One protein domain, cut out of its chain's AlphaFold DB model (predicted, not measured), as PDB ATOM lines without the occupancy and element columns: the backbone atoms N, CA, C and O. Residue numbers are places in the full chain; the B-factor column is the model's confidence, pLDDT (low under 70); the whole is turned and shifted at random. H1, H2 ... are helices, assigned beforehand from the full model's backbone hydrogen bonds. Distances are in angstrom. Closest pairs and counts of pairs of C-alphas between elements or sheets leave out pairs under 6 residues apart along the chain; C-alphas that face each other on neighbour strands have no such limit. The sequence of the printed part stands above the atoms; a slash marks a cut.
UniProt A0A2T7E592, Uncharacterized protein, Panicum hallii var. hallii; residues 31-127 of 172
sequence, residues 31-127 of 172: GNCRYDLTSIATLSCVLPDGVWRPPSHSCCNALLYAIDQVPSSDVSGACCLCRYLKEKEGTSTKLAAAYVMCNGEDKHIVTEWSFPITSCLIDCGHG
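AT A GLANCE: This is residues 31 to 127 of the 172 residues of an uncharacterized protein of Panicum hallii var. hallii (UniProt A0A2T7E592). Two helical hairpins are stacked crosswise: H1 and H2 run side by side in opposite ways, and H3 and H4, also running opposite ways and more loosely paired, cross them at a large angle. The short H5 packs on H3 and H4 on the side away from H1 and H2, and after it a stretch with no named element, residues 111 to 127, runs on to the end of the printed part. The printed part has 97 residues with five named helices, H1 to H5 in order along the chain, and no named strand; its class is all helix. It is compact, with a radius of gyration of the C-alphas of 12.2 A, and spans 38 by 26 by 22 A.

HOW THE PARTS SIT: Begin with the longest helix, H2, residues 57 to 69. It touches H1, residues 35 to 45, and the two form a hairpin, at a shallow tilt of 19 degrees, opposite ways, with the C-alphas of Ala 41 and Ala 62 closest at 4.9 A. With residues 67 to 68 alone, H2 touches H3, residues 77 to 87, about perpendicular at 81 degrees; the closest C-alphas, of Asp 68 and Gly 77, are 4.7 A apart. With residues 60 to 64 alone, it touches H4, residues 92 to 101, about perpendicular at 78 degrees; the closest C-alphas, of Leu 63 and Tyr 99, are 7.0 A apart. H3 is the hub, touching four helices. It only just touches H4, with 3 pairs of C-alphas within 8 A, closest at Leu 85 and Ser 92, 5.2 A; the two form a hairpin at a shallow tilt of 20 degrees. H5, residues 107 to 110, touches H4, closest at the C-alphas of Val 100 and Lys 107, 4.8 A; it is apart from H1 and H2. Every O i to N i+4 pair is within hydrogen-bond range in H2, H3 and H4, and 6 of 7 are in H1; H5 is too short for such a pair.

IN THESE COORDINATES: Find C-alpha 57 at (164.651, 185.660, 154.517); from there H2 runs 15.9 A to C-alpha 69. H1 begins at C-alpha 35, (148.436, 173.485, 154.054), and is 15.1 A long. H3 measures 15.6 A, H4 14.5 A and H5 5.0 A, ending at C-alpha 110, (157.057, 174.366, 168.955).

THE WHOLE: The C-alphas farthest apart are those of Asp 49 and Gly 127, 38.7 A. The printed part has no cut, and the link from H1 to H2, 11 residues, is long. Confidence is under 70 at residue 31, residues 89 to 91 and residues 125 to 127.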
ATOM      1  N   GLY A  31     138.925 177.716 155.869       49.94
ATOM      2  CA  GLY A  31     139.029 178.843 156.796       49.94
ATOM      3  C   GLY A  31     140.186 178.775 157.797       49.94
ATOM      4  O   GLY A  31     140.858 179.782 157.974       49.94
ATOM      5  N   ASN A  32     140.479 177.612 158.395       72.81
ATOM      6  CA  ASN A  32     141.347 177.600 159.588       72.81
ATOM      7  C   ASN A  32     142.857 177.456 159.327       72.81
ATOM      8  O   ASN A  32     143.635 178.173 159.932       72.81
ATOM      9  N   CYS A  33     143.309 176.555 158.446       85.75
ATOM     10  CA  CYS A  33     144.741 176.366 158.143       85.75
ATOM     11  C   CYS A  33     144.969 176.206 156.634       85.75
ATOM     12  O   CYS A  33     144.157 175.583 155.948       85.75
ATOM     13  N   ARG A  34     146.094 176.711 156.105       87.81
ATOM     14  CA  ARG A  34     146.413 176.681 154.661       87.81
ATOM     15  C   ARG A  34     147.611 175.797 154.326       87.81
ATOM     16  O   ARG A  34     148.700 176.279 154.025       87.81
ATOM     17  N   TYR A  35     147.391 174.482 154.333       88.81
ATOM     18  CA  TYR A  35     148.436 173.485 154.054       88.81
ATOM     19  C   TYR A  35     148.994 173.546 152.628       88.81
ATOM     20  O   TYR A  35     150.143 173.164 152.410       88.81
ATOM     21  N   ASP A  36     148.213 174.041 151.663       90.62
ATOM     22  CA  ASP A  36     148.680 174.341 150.308       90.62
ATOM     23  C   ASP A  36     149.817 175.368 150.351       90.62
ATOM     24  O   ASP A  36     150.904 175.134 149.815       90.62
ATOM     25  N   LEU A  37     149.598 176.462 151.082       91.19
ATOM     26  CA  LEU A  37     150.591 177.512 151.269       91.19
ATOM     27  C   LEU A  37     151.754 177.029 152.130       91.19
ATOM     28  O   LEU A  37     152.899 177.303 151.782       91.19
ATOM     29  N   THR A  38     151.505 176.257 153.193       91.62
ATOM     30  CA  THR A  38     152.575 175.675 154.022       91.62
ATOM     31  C   THR A  38     153.474 174.748 153.203       91.62
ATOM     32  O   THR A  38     154.700 174.803 153.324       91.62
ATOM     33  N   SER A  39     152.898 173.934 152.313       91.38
ATOM     34  CA  SER A  39     153.667 173.068 151.417       91.38
ATOM     35  C   SER A  39     154.514 173.882 150.444       91.38
ATOM     36  O   SER A  39     155.686 173.561 150.258       91.38
ATOM     37  N   ILE A  40     153.966 174.944 149.851       91.38
ATOM     38  CA  ILE A  40     154.710 175.823 148.933       91.38
ATOM     39  C   ILE A  40     155.814 176.583 149.681       91.38
ATOM     40  O   ILE A  40     156.947 176.671 149.206       91.38
ATOM     41  N   ALA A  41     155.522 177.087 150.878       92.75
ATOM     42  CA  ALA A  41     156.495 177.759 151.727       92.75
ATOM     43  C   ALA A  41     157.648 176.823 152.110       92.75
ATOM     44  O   ALA A  41     158.812 177.210 152.023       92.75
ATOM     45  N   THR A  42     157.342 175.560 152.425       91.31
ATOM     46  CA  THR A  42     158.351 174.526 152.706       91.31
ATOM     47  C   THR A  42     159.321 174.353 151.537       91.31
ATOM     48  O   THR A  42     160.524 174.222 151.760       91.31
ATOM     49  N   LEU A  43     158.841 174.428 150.287       89.88
ATOM     50  CA  LEU A  43     159.701 174.348 149.099       89.88
ATOM     51  C   LEU A  43     160.732 175.483 149.038       89.88
ATOM     52  O   LEU A  43     161.838 175.280 148.546       89.88
ATOM     53  N   SER A  44     160.413 176.655 149.591       91.19
ATOM     54  CA  SER A  44     161.350 177.786 149.665       91.19
ATOM     55  C   SER A  44     162.472 177.569 150.689       91.19
ATOM     56  O   SER A  44     163.492 178.261 150.652       91.19
ATOM     57  N   CYS A  45     162.298 176.609 151.599       90.81
ATOM     58  CA  CYS A  45     163.237 176.280 152.673       90.81
ATOM     59  C   CYS A  45     164.145 175.082 152.342       90.81
ATOM     60  O   CYS A  45     165.119 174.819 153.056       90.81
ATOM     61  N   VAL A  46     163.868 174.376 151.244       89.69
ATOM     62  CA  VAL A  46     164.655 173.228 150.781       89.69
ATOM     63  C   VAL A  46     165.402 173.543 149.484       89.69
ATOM     64  O   VAL A  46     165.036 174.407 148.688       89.69
ATOM     65  N   LEU A  47     166.525 172.864 149.294       83.12
ATOM     66  CA  LEU A  47     167.251 172.791 148.038       83.12
ATOM     67  C   LEU A  47     166.465 171.948 147.019       83.12
ATOM     68  O   LEU A  47     165.650 171.110 147.410       83.12
ATOM     69  N   PRO A  48     166.742 172.108 145.712       82.06
ATOM     70  CA  PRO A  48     166.139 171.277 144.666       82.06
ATOM     71  C   PRO A  48     166.395 169.768 144.818       82.06
ATOM     72  O   PRO A  48     165.636 168.966 144.286       82.06
ATOM     73  N   ASP A  49     167.447 169.378 145.540       82.31
ATOM     74  CA  ASP A  49     167.785 167.989 145.877       82.31
ATOM     75  C   ASP A  49     167.075 167.481 147.154       82.31
ATOM     76  O   ASP A  49     167.319 166.363 147.602       82.31
ATOM     77  N   GLY A  50     166.194 168.295 147.751       80.19
ATOM     78  CA  GLY A  50     165.457 167.981 148.977       80.19
ATOM     79  C   GLY A  50     166.239 168.225 150.272       80.19
ATOM     80  O   GLY A  50     165.719 167.976 151.364       80.19
ATOM     81  N   VAL A  51     167.476 168.726 150.195       84.50
ATOM     82  CA  VAL A  51     168.274 169.055 151.380       84.50
ATOM     83  C   VAL A  51     167.755 170.346 152.014       84.50
ATOM     84  O   VAL A  51     167.450 171.322 151.343       84.50
ATOM     85  N   TRP A  52     167.651 170.385 153.336       86.62
ATOM     86  CA  TRP A  52     167.199 171.586 154.037       86.62
ATOM     87  C   TRP A  52     168.320 172.609 154.153       86.62
ATOM     88  O   TRP A  52     169.442 172.261 154.527       86.62
ATOM     89  N   ARG A  53     168.006 173.874 153.871       77.38
ATOM     90  CA  ARG A  53     168.922 174.993 154.100       77.38
ATOM     91  C   ARG A  53     168.646 175.623 155.468       77.38
ATOM     92  O   ARG A  53     167.510 175.562 155.944       77.38
ATOM     93  N   PRO A  54     169.632 176.306 156.075       86.50
ATOM     94  CA  PRO A  54     169.324 177.372 157.019       86.50
ATOM     95  C   PRO A  54     168.305 178.328 156.375       86.50
ATOM     96  O   PRO A  54     168.453 178.653 155.188       86.50
ATOM     97  N   PRO A  55     167.254 178.739 157.098       88.94
ATOM     98  CA  PRO A  55     166.162 179.473 156.489       88.94
ATOM     99  C   PRO A  55     166.643 180.846 156.017       88.94
ATOM    100  O   PRO A  55     167.188 181.646 156.774       88.94
ATOM    101  N   SER A  56     166.460 181.108 154.724       93.50
ATOM    102  CA  SER A  56     166.675 182.431 154.145       93.50
ATOM    103  C   SER A  56     165.533 183.372 154.529       93.50
ATOM    104  O   SER A  56     164.451 182.929 154.912       93.50
ATOM    105  N   HIS A  57     165.723 184.677 154.326       94.62
ATOM    106  CA  HIS A  57     164.651 185.660 154.517       94.62
ATOM    107  C   HIS A  57     163.391 185.326 153.696       94.62
ATOM    108  O   HIS A  57     162.273 185.452 154.184       94.62
ATOM    109  N   SER A  58     163.560 184.823 152.465       94.88
ATOM    110  CA  SER A  58     162.432 184.392 151.629       94.88
ATOM    111  C   SER A  58     161.726 183.155 152.187       94.88
ATOM    112  O   SER A  58     160.500 183.099 152.141       94.88
ATOM    113  N   CYS A  59     162.478 182.176 152.703       94.50
ATOM    114  CA  CYS A  59     161.906 181.005 153.371       94.50
ATOM    115  C   CYS A  59     161.101 181.438 154.601       94.50
ATOM    116  O   CYS A  59     159.941 181.060 154.714       94.50
ATOM    117  N   CYS A  60     161.668 182.286 155.466       96.75
ATOM    118  CA  CYS A  60     160.967 182.756 156.658       96.75
ATOM    119  C   CYS A  60     159.697 183.527 156.321       96.75
ATOM    120  O   CYS A  60     158.645 183.207 156.859       96.75
ATOM    121  N   ASN A  61     159.753 184.474 155.385       97.50
ATOM    122  CA  ASN A  61     158.561 185.234 155.016       97.50
ATOM    123  C   ASN A  61     157.457 184.334 154.464       97.50
ATOM    124  O   ASN A  61     156.309 184.476 154.871       97.50
ATOM    125  N   ALA A  62     157.792 183.390 153.581       96.19
ATOM    126  CA  ALA A  62     156.807 182.457 153.044       96.19
ATOM    127  C   ALA A  62     156.229 181.548 154.140       96.19
ATOM    128  O   ALA A  62     155.023 181.308 154.173       96.19
ATOM    129  N   LEU A  63     157.086 181.060 155.039       95.31
ATOM    130  CA  LEU A  63     156.713 180.135 156.102       95.31
ATOM    131  C   LEU A  63     155.805 180.793 157.141       95.31
ATOM    132  O   LEU A  63     154.728 180.272 157.414       95.31
ATOM    133  N   LEU A  64     156.207 181.949 157.668       96.31
ATOM    134  CA  LEU A  64     155.420 182.698 158.648       96.31
ATOM    135  C   LEU A  64     154.129 183.239 158.040       96.31
ATOM    136  O   LEU A  64     153.097 183.251 158.699       96.31
ATOM    137  N   TYR A  65     154.151 183.645 156.769       94.81
ATOM    138  CA  TYR A  65     152.924 184.032 156.082       94.81
ATOM    139  C   TYR A  65     151.921 182.873 156.061       94.81
ATOM    140  O   TYR A  65     150.776 183.032 156.472       94.81
ATOM    141  N   ALA A  66     152.358 181.683 155.644       93.94
ATOM    142  CA  ALA A  66     151.476 180.528 155.535       93.94
ATOM    143  C   ALA A  66     150.979 179.984 156.888       93.94
ATOM    144  O   ALA A  66     149.884 179.425 156.930       93.94
ATOM    145  N   ILE A  67     151.786 180.092 157.950       93.38
ATOM    146  CA  ILE A  67     151.510 179.470 159.257       93.38
ATOM    147  C   ILE A  67     150.911 180.448 160.267       93.38
ATOM    148  O   ILE A  67     150.029 180.035 161.002       93.38
ATOM    149  N   ASP A  68     151.341 181.709 160.294       92.56
ATOM    150  CA  ASP A  68     150.915 182.665 161.328       92.56
ATOM    151  C   ASP A  68     149.949 183.724 160.769       92.56
ATOM    152  O   ASP A  68     149.042 184.165 161.463       92.56
ATOM    153  N   GLN A  69     150.112 184.148 159.508       91.12
ATOM    154  CA  GLN A  69     149.370 185.313 158.987       91.12
ATOM    155  C   GLN A  69     148.100 184.966 158.210       91.12
ATOM    156  O   GLN A  69     147.165 185.763 158.174       91.12
ATOM    157  N   VAL A  70     148.092 183.837 157.499       89.56
ATOM    158  CA  VAL A  70     146.950 183.441 156.663       89.56
ATOM    159  C   VAL A  70     145.856 182.691 157.431       89.56
ATOM    160  O   VAL A  70     144.689 182.889 157.075       89.56
ATOM    161  N   PRO A  71     146.163 181.819 158.412       84.94
ATOM    162  CA  PRO A  71     145.138 181.241 159.278       84.94
ATOM    163  C   PRO A  71     144.217 182.297 159.886       84.94
ATOM    164  O   PRO A  71     144.590 183.457 160.067       84.94
ATOM    165  N   SER A  72     142.985 181.896 160.181       77.31
ATOM    166  CA  SER A  72     142.056 182.749 160.907       77.31
ATOM    167  C   SER A  72     142.575 183.019 162.324       77.31
ATOM    168  O   SER A  72     143.280 182.205 162.916       77.31
ATOM    169  N   SER A  73     142.218 184.175 162.890       73.75
ATOM    170  CA  SER A  73     142.742 184.636 164.186       73.75
ATOM    171  C   SER A  73     142.382 183.743 165.382       73.75
ATOM    172  O   SER A  73     142.887 183.958 166.478       73.75
ATOM    173  N   ASP A  74     141.460 182.799 165.208       78.44
ATOM    174  CA  ASP A  74     141.051 181.811 166.208       78.44
ATOM    175  C   ASP A  74     141.904 180.528 166.188       78.44
ATOM    176  O   ASP A  74     141.684 179.639 167.011       78.44
ATOM    177  N   VAL A  75     142.898 180.435 165.297       82.88
ATOM    178  CA  VAL A  75     143.815 179.292 165.203       82.88
ATOM    179  C   VAL A  75     145.252 179.735 165.373       82.88
ATOM    180  O   VAL A  75     145.733 180.616 164.670       82.88
ATOM    181  N   SER A  76     145.963 179.055 166.268       88.94
ATOM    182  CA  SER A  76     147.394 179.262 166.459       88.94
ATOM    183  C   SER A  76     148.207 178.701 165.286       88.94
ATOM    184  O   SER A  76     147.881 177.652 164.707       88.94
ATOM    185  N   GLY A  77     149.327 179.352 164.975       89.69
ATOM    186  CA  GLY A  77     150.285 178.847 163.998       89.69
ATOM    187  C   GLY A  77     150.859 177.491 164.416       89.69
ATOM    188  O   GLY A  77     151.010 176.594 163.581       89.69
ATOM    189  N   ALA A  78     151.060 177.274 165.722       92.06
ATOM    190  CA  ALA A  78     151.433 175.973 166.279       92.06
ATOM    191  C   ALA A  78     150.410 174.874 165.955       92.06
ATOM    192  O   ALA A  78     150.810 173.784 165.538       92.06
ATOM    193  N   CYS A  79     149.104 175.139 166.073       91.06
ATOM    194  CA  CYS A  79     148.073 174.166 165.707       91.06
ATOM    195  C   CYS A  79     148.161 173.790 164.222       91.06
ATOM    196  O   CYS A  79     148.192 172.600 163.876       91.06
ATOM    197  N   CYS A  80     148.247 174.787 163.337       90.88
ATOM    198  CA  CYS A  80     148.335 174.547 161.899       90.88
ATOM    199  C   CYS A  80     149.611 173.791 161.517       90.88
ATOM    200  O   CYS A  80     149.554 172.827 160.746       90.88
ATOM    201  N   LEU A  81     150.754 174.174 162.088       92.94
ATOM    202  CA  LEU A  81     152.023 173.498 161.851       92.94
ATOM    203  C   LEU A  81     152.002 172.059 162.387       92.94
ATOM    204  O   LEU A  81     152.439 171.150 161.682       92.94
ATOM    205  N   CYS A  82     151.451 171.821 163.580       91.75
ATOM    206  CA  CYS A  82     151.370 170.481 164.159       91.75
ATOM    207  C   CYS A  82     150.571 169.534 163.259       91.75
ATOM    208  O   CYS A  82     151.039 168.443 162.917       91.75
ATOM    209  N   ARG A  83     149.376 169.960 162.824       89.31
ATOM    210  CA  ARG A  83     148.513 169.141 161.961       89.31
ATOM    211  C   ARG A  83     149.167 168.875 160.610       89.31
ATOM    212  O   ARG A  83     149.165 167.731 160.160       89.31
ATOM    213  N   TYR A  84     149.801 169.889 160.020       90.12
ATOM    214  CA  TYR A  84     150.559 169.725 158.781       90.12
ATOM    215  C   TYR A  84     151.676 168.677 158.927       90.12
ATOM    216  O   TYR A  84     151.832 167.802 158.074       90.12
ATOM    217  N   LEU A  85     152.431 168.716 160.029       89.50
ATOM    218  CA  LEU A  85     153.529 167.779 160.277       89.50
ATOM    219  C   LEU A  85     153.076 166.363 160.604       89.50
ATOM    220  O   LEU A  85     153.755 165.408 160.229       89.50
ATOM    221  N   LYS A  86     151.937 166.220 161.279       86.19
ATOM    222  CA  LYS A  86     151.314 164.923 161.533       86.19
ATOM    223  C   LYS A  86     150.910 164.223 160.230       86.19
ATOM    224  O   LYS A  86     150.996 163.002 160.146       86.19
ATOM    225  N   GLU A  87     150.479 164.978 159.221       81.62
ATOM    226  CA  GLU A  87     150.065 164.438 157.918       81.62
ATOM    227  C   GLU A  87     151.242 164.179 156.959       81.62
ATOM    228  O   GLU A  87     151.136 163.352 156.049       81.62
ATOM    229  N   LYS A  88     152.374 164.867 157.144       77.50
ATOM    230  CA  LYS A  88     153.565 164.755 156.291       77.50
ATOM    231  C   LYS A  88     154.681 163.967 156.979       77.50
ATOM    232  O   LYS A  88     155.586 164.530 157.599       77.50
ATOM    233  N   GLU A  89     154.666 162.649 156.791       62.69
ATOM    234  CA  GLU A  89     155.772 161.782 157.205       62.69
ATOM    235  C   GLU A  89     157.103 162.236 156.560       62.69
ATOM    236  O   GLU A  89     157.191 162.475 155.354       62.69
ATOM    237  N   GLY A  90     158.154 162.396 157.374       60.12
ATOM    238  CA  GLY A  90     159.530 162.648 156.914       60.12
ATOM    239  C   GLY A  90     159.998 164.110 156.831       60.12
ATOM    240  O   GLY A  90     161.192 164.341 156.647       60.12
ATOM    241  N   THR A  91     159.124 165.110 157.014       62.94
ATOM    242  CA  THR A  91     159.500 166.551 156.985       62.94
ATOM    243  C   THR A  91     159.421 167.255 158.346       62.94
ATOM    244  O   THR A  91     159.681 168.455 158.445       62.94
ATOM    245  N   SER A  92     159.128 166.500 159.407       71.44
ATOM    246  CA  SER A  92     158.648 167.022 160.689       71.44
ATOM    247  C   SER A  92     159.644 167.882 161.460       71.44
ATOM    248  O   SER A  92     159.371 169.053 161.719       71.44
ATOM    249  N   THR A  93     160.822 167.358 161.782       84.44
ATOM    250  CA  THR A  93     161.746 168.085 162.668       84.44
ATOM    251  C   THR A  93     162.360 169.313 162.000       84.44
ATOM    252  O   THR A  93     162.572 170.335 162.648       84.44
ATOM    253  N   LYS A  94     162.643 169.248 160.694       90.81
ATOM    254  CA  LYS A  94     163.345 170.335 159.997       90.81
ATOM    255  C   LYS A  94     162.438 171.526 159.696       90.81
ATOM    256  O   LYS A  94     162.893 172.658 159.831       90.81
ATOM    257  N   LEU A  95     161.166 171.289 159.362       91.88
ATOM    258  CA  LEU A  95     160.199 172.375 159.193       91.88
ATOM    259  C   LEU A  95     159.909 173.074 160.524       91.88
ATOM    260  O   LEU A  95     159.906 174.300 160.567       91.88
ATOM    261  N   ALA A  96     159.748 172.309 161.609       93.19
ATOM    262  CA  ALA A  96     159.596 172.873 162.948       93.19
ATOM    263  C   ALA A  96     160.825 173.701 163.360       93.19
ATOM    264  O   ALA A  96     160.688 174.834 163.813       93.19
ATOM    265  N   ALA A  97     162.035 173.188 163.120       93.44
ATOM    266  CA  ALA A  97     163.262 173.935 163.382       93.44
ATOM    267  C   ALA A  97     163.353 175.221 162.543       93.44
ATOM    268  O   ALA A  97     163.757 176.261 163.060       93.44
ATOM    269  N   ALA A  98     162.964 175.176 161.263       94.38
ATOM    270  CA  ALA A  98     162.915 176.360 160.409       94.38
ATOM    271  C   ALA A  98     161.929 177.403 160.946       94.38
ATOM    272  O   ALA A  98     162.292 178.571 161.033       94.38
ATOM    273  N   TYR A  99     160.737 176.985 161.377       95.56
ATOM    274  CA  TYR A  99     159.747 177.871 161.991       95.56
ATOM    275  C   TYR A  99     160.292 178.563 163.253       95.56
ATOM    276  O   TYR A  99     160.205 179.786 163.378       95.56
ATOM    277  N   VAL A 100     160.952 177.808 164.139       96.25
ATOM    278  CA  VAL A 100     161.595 178.355 165.347       96.25
ATOM    279  C   VAL A 100     162.708 179.345 164.990       96.25
ATOM    280  O   VAL A 100     162.745 180.450 165.534       96.25
ATOM    281  N   MET A 101     163.593 178.994 164.051       96.06
ATOM    282  CA  MET A 101     164.681 179.874 163.594       96.06
ATOM    283  C   MET A 101     164.171 181.140 162.898       96.06
ATOM    284  O   MET A 101     164.798 182.191 163.002       96.06
ATOM    285  N   CYS A 102     163.031 181.053 162.215       96.81
ATOM    286  CA  CYS A 102     162.358 182.193 161.603       96.81
ATOM    287  C   CYS A 102     161.632 183.083 162.612       96.81
ATOM    288  O   CYS A 102     161.057 184.085 162.204       96.81
ATOM    289  N   ASN A 103     161.693 182.766 163.909       97.25
ATOM    290  CA  ASN A 103     161.048 183.528 164.968       97.25
ATOM    291  C   ASN A 103     159.514 183.552 164.832       97.25
ATOM    292  O   ASN A 103     158.901 184.598 165.042       97.25
ATOM    293  N   GLY A 104     158.915 182.405 164.489       96.50
ATOM    294  CA  GLY A 104     157.460 182.261 164.426       96.50
ATOM    295  C   GLY A 104     156.761 182.594 165.740       96.50
ATOM    296  O   GLY A 104     157.375 182.550 166.815       96.50
ATOM    297  N   GLU A 105     155.487 182.960 165.637       95.12
ATOM    298  CA  GLU A 105     154.684 183.453 166.759       95.12
ATOM    299  C   GLU A 105     154.666 182.455 167.927       95.12
ATOM    300  O   GLU A 105     155.082 182.770 169.049       95.12
ATOM    301  N   ASP A 106     154.364 181.195 167.622       94.62
ATOM    302  CA  ASP A 106     154.261 180.114 168.600       94.62
ATOM    303  C   ASP A 106     155.565 179.321 168.763       94.62
ATOM    304  O   ASP A 106     155.563 178.169 169.203       94.62
ATOM    305  N   LYS A 107     156.721 179.912 168.426       94.75
ATOM    306  CA  LYS A 107     158.016 179.205 168.486       94.75
ATOM    307  C   LYS A 107     158.295 178.558 169.846       94.75
ATOM    308  O   LYS A 107     158.949 177.527 169.892       94.75
ATOM    309  N   HIS A 108     157.809 179.166 170.928       94.69
ATOM    310  CA  HIS A 108     157.995 178.698 172.299       94.69
ATOM    311  C   HIS A 108     157.239 177.388 172.573       94.69
ATOM    312  O   HIS A 108     157.757 176.526 173.271       94.69
ATOM    313  N   ILE A 109     156.073 177.205 171.949       93.12
ATOM    314  CA  ILE A 109     155.303 175.957 171.985       93.12
ATOM    315  C   ILE A 109     156.018 174.899 171.137       93.12
ATOM    316  O   ILE A 109     156.290 173.789 171.587       93.12
ATOM    317  N   VAL A 110     156.413 175.277 169.917       93.25
ATOM    318  CA  VAL A 110     157.057 174.366 168.955       93.25
ATOM    319  C   VAL A 110     158.400 173.831 169.467       93.25
ATOM    320  O   VAL A 110     158.770 172.701 169.148       93.25
ATOM    321  N   THR A 111     159.138 174.596 170.280       93.56
ATOM    322  CA  THR A 111     160.393 174.127 170.895       93.56
ATOM    323  C   THR A 111     160.211 173.006 171.913       93.56
ATOM    324  O   THR A 111     161.172 172.286 172.181       93.56
ATOM    325  N   GLU A 112     159.013 172.839 172.470       92.19
ATOM    326  CA  GLU A 112     158.709 171.800 173.462       92.19
ATOM    327  C   GLU A 112     158.234 170.492 172.815       92.19
ATOM    328  O   GLU A 112     158.102 169.462 173.484       92.19
ATOM    329  N   TRP A 113     157.996 170.495 171.501       90.88
ATOM    330  CA  TRP A 113     157.504 169.323 170.795       90.88
ATOM    331  C   TRP A 113     158.500 168.167 170.785       90.88
ATOM    332  O   TRP A 113     159.704 168.318 170.571       90.88
ATOM    333  N   SER A 114     157.948 166.965 170.926       87.94
ATOM    334  CA  SER A 114     158.661 165.706 170.725       87.94
ATOM    335  C   SER A 114     158.283 165.096 169.377       87.94
ATOM    336  O   SER A 114     157.123 165.132 168.972       87.94
ATOM    337  N   PHE A 115     159.258 164.512 168.680       86.00
ATOM    338  CA  PHE A 115     159.053 163.883 167.373       86.00
ATOM    339  C   PHE A 115     159.095 162.349 167.479       86.00
ATOM    340  O   PHE A 115     159.910 161.825 168.240       86.00
ATOM    341  N   PRO A 116     158.290 161.613 166.687       86.75
ATOM    342  CA  PRO A 116     157.322 162.104 165.704       86.75
ATOM    343  C   PRO A 116     156.059 162.684 166.359       86.75
ATOM    344  O   PRO A 116     155.624 162.230 167.412       86.75
ATOM    345  N   ILE A 117     155.451 163.669 165.700       86.19
ATOM    346  CA  ILE A 117     154.192 164.269 166.148       86.19
ATOM    347  C   ILE A 117     153.063 163.244 165.990       86.19
ATOM    348  O   ILE A 117     152.771 162.803 164.879       86.19
ATOM    349  N   THR A 118     152.411 162.876 167.092       82.69
ATOM    350  CA  THR A 118     151.283 161.923 167.105       82.69
ATOM    351  C   THR A 118     149.941 162.597 167.425       82.69
ATOM    352  O   THR A 118     148.883 162.165 166.943       82.69
ATOM    353  N   SER A 119     149.965 163.705 168.170       83.31
ATOM    354  CA  SER A 119     148.793 164.476 168.602       83.31
ATOM    355  C   SER A 119     149.053 165.981 168.512       83.31
ATOM    356  O   SER A 119     150.184 166.408 168.692       83.31
ATOM    357  N   CYS A 120     147.986 166.746 168.260       86.12
ATOM    358  CA  CYS A 120     147.974 168.217 168.186       86.12
ATOM    359  C   CYS A 120     146.870 168.836 169.060       86.12
ATOM    360  O   CYS A 120     146.526 170.004 168.904       86.12
ATOM    361  N   LEU A 121     146.228 168.034 169.921       73.88
ATOM    362  CA  LEU A 121     145.041 168.460 170.678       73.88
ATOM    363  C   LEU A 121     145.339 169.629 171.620       73.88
ATOM    364  O   LEU A 121     144.493 170.502 171.789       73.88
ATOM    365  N   ILE A 122     146.534 169.641 172.212       73.94
ATOM    366  CA  ILE A 122     146.969 170.681 173.146       73.94
ATOM    367  C   ILE A 122     147.214 171.990 172.384       73.94
ATOM    368  O   ILE A 122     146.650 173.016 172.752       73.94
ATOM    369  N   ASP A 123     147.955 171.935 171.275       75.44
ATOM    370  CA  ASP A 123     148.320 173.115 170.474       75.44
ATOM    371  C   ASP A 123     147.110 173.789 169.814       75.44
ATOM    372  O   ASP A 123     147.098 174.999 169.598       75.44
ATOM    373  N   CYS A 124     146.074 173.004 169.513       80.44
ATOM    374  CA  CYS A 124     144.816 173.477 168.938       80.44
ATOM    375  C   CYS A 124     143.770 173.901 169.984       80.44
ATOM    376  O   CYS A 124     142.607 174.083 169.629       80.44
ATOM    377  N   GLY A 125     144.130 174.003 171.272       67.25
ATOM    378  CA  GLY A 125     143.212 174.439 172.334       67.25
ATOM    379  C   GLY A 125     142.090 173.446 172.669       67.25
ATOM    380  O   GLY A 125     141.166 173.778 173.406       67.25
ATOM    381  N   HIS A 126     142.163 172.214 172.158       57.38
ATOM    382  CA  HIS A 126     141.172 171.154 172.378       57.38
ATOM    383  C   HIS A 126     141.526 170.230 173.558       57.38
ATOM    384  O   HIS A 126     140.812 169.268 173.842       57.38
ATOM    385  N   GLY A 127     142.624 170.514 174.259       45.78
ATOM    386  CA  GLY A 127     142.968 169.884 175.525       45.78
ATOM    387  C   GLY A 127     142.223 170.554 176.672       45.78
ATOM    388  O   GLY A 127     142.765 171.443 177.323       45.78
TER     389      GLY A 127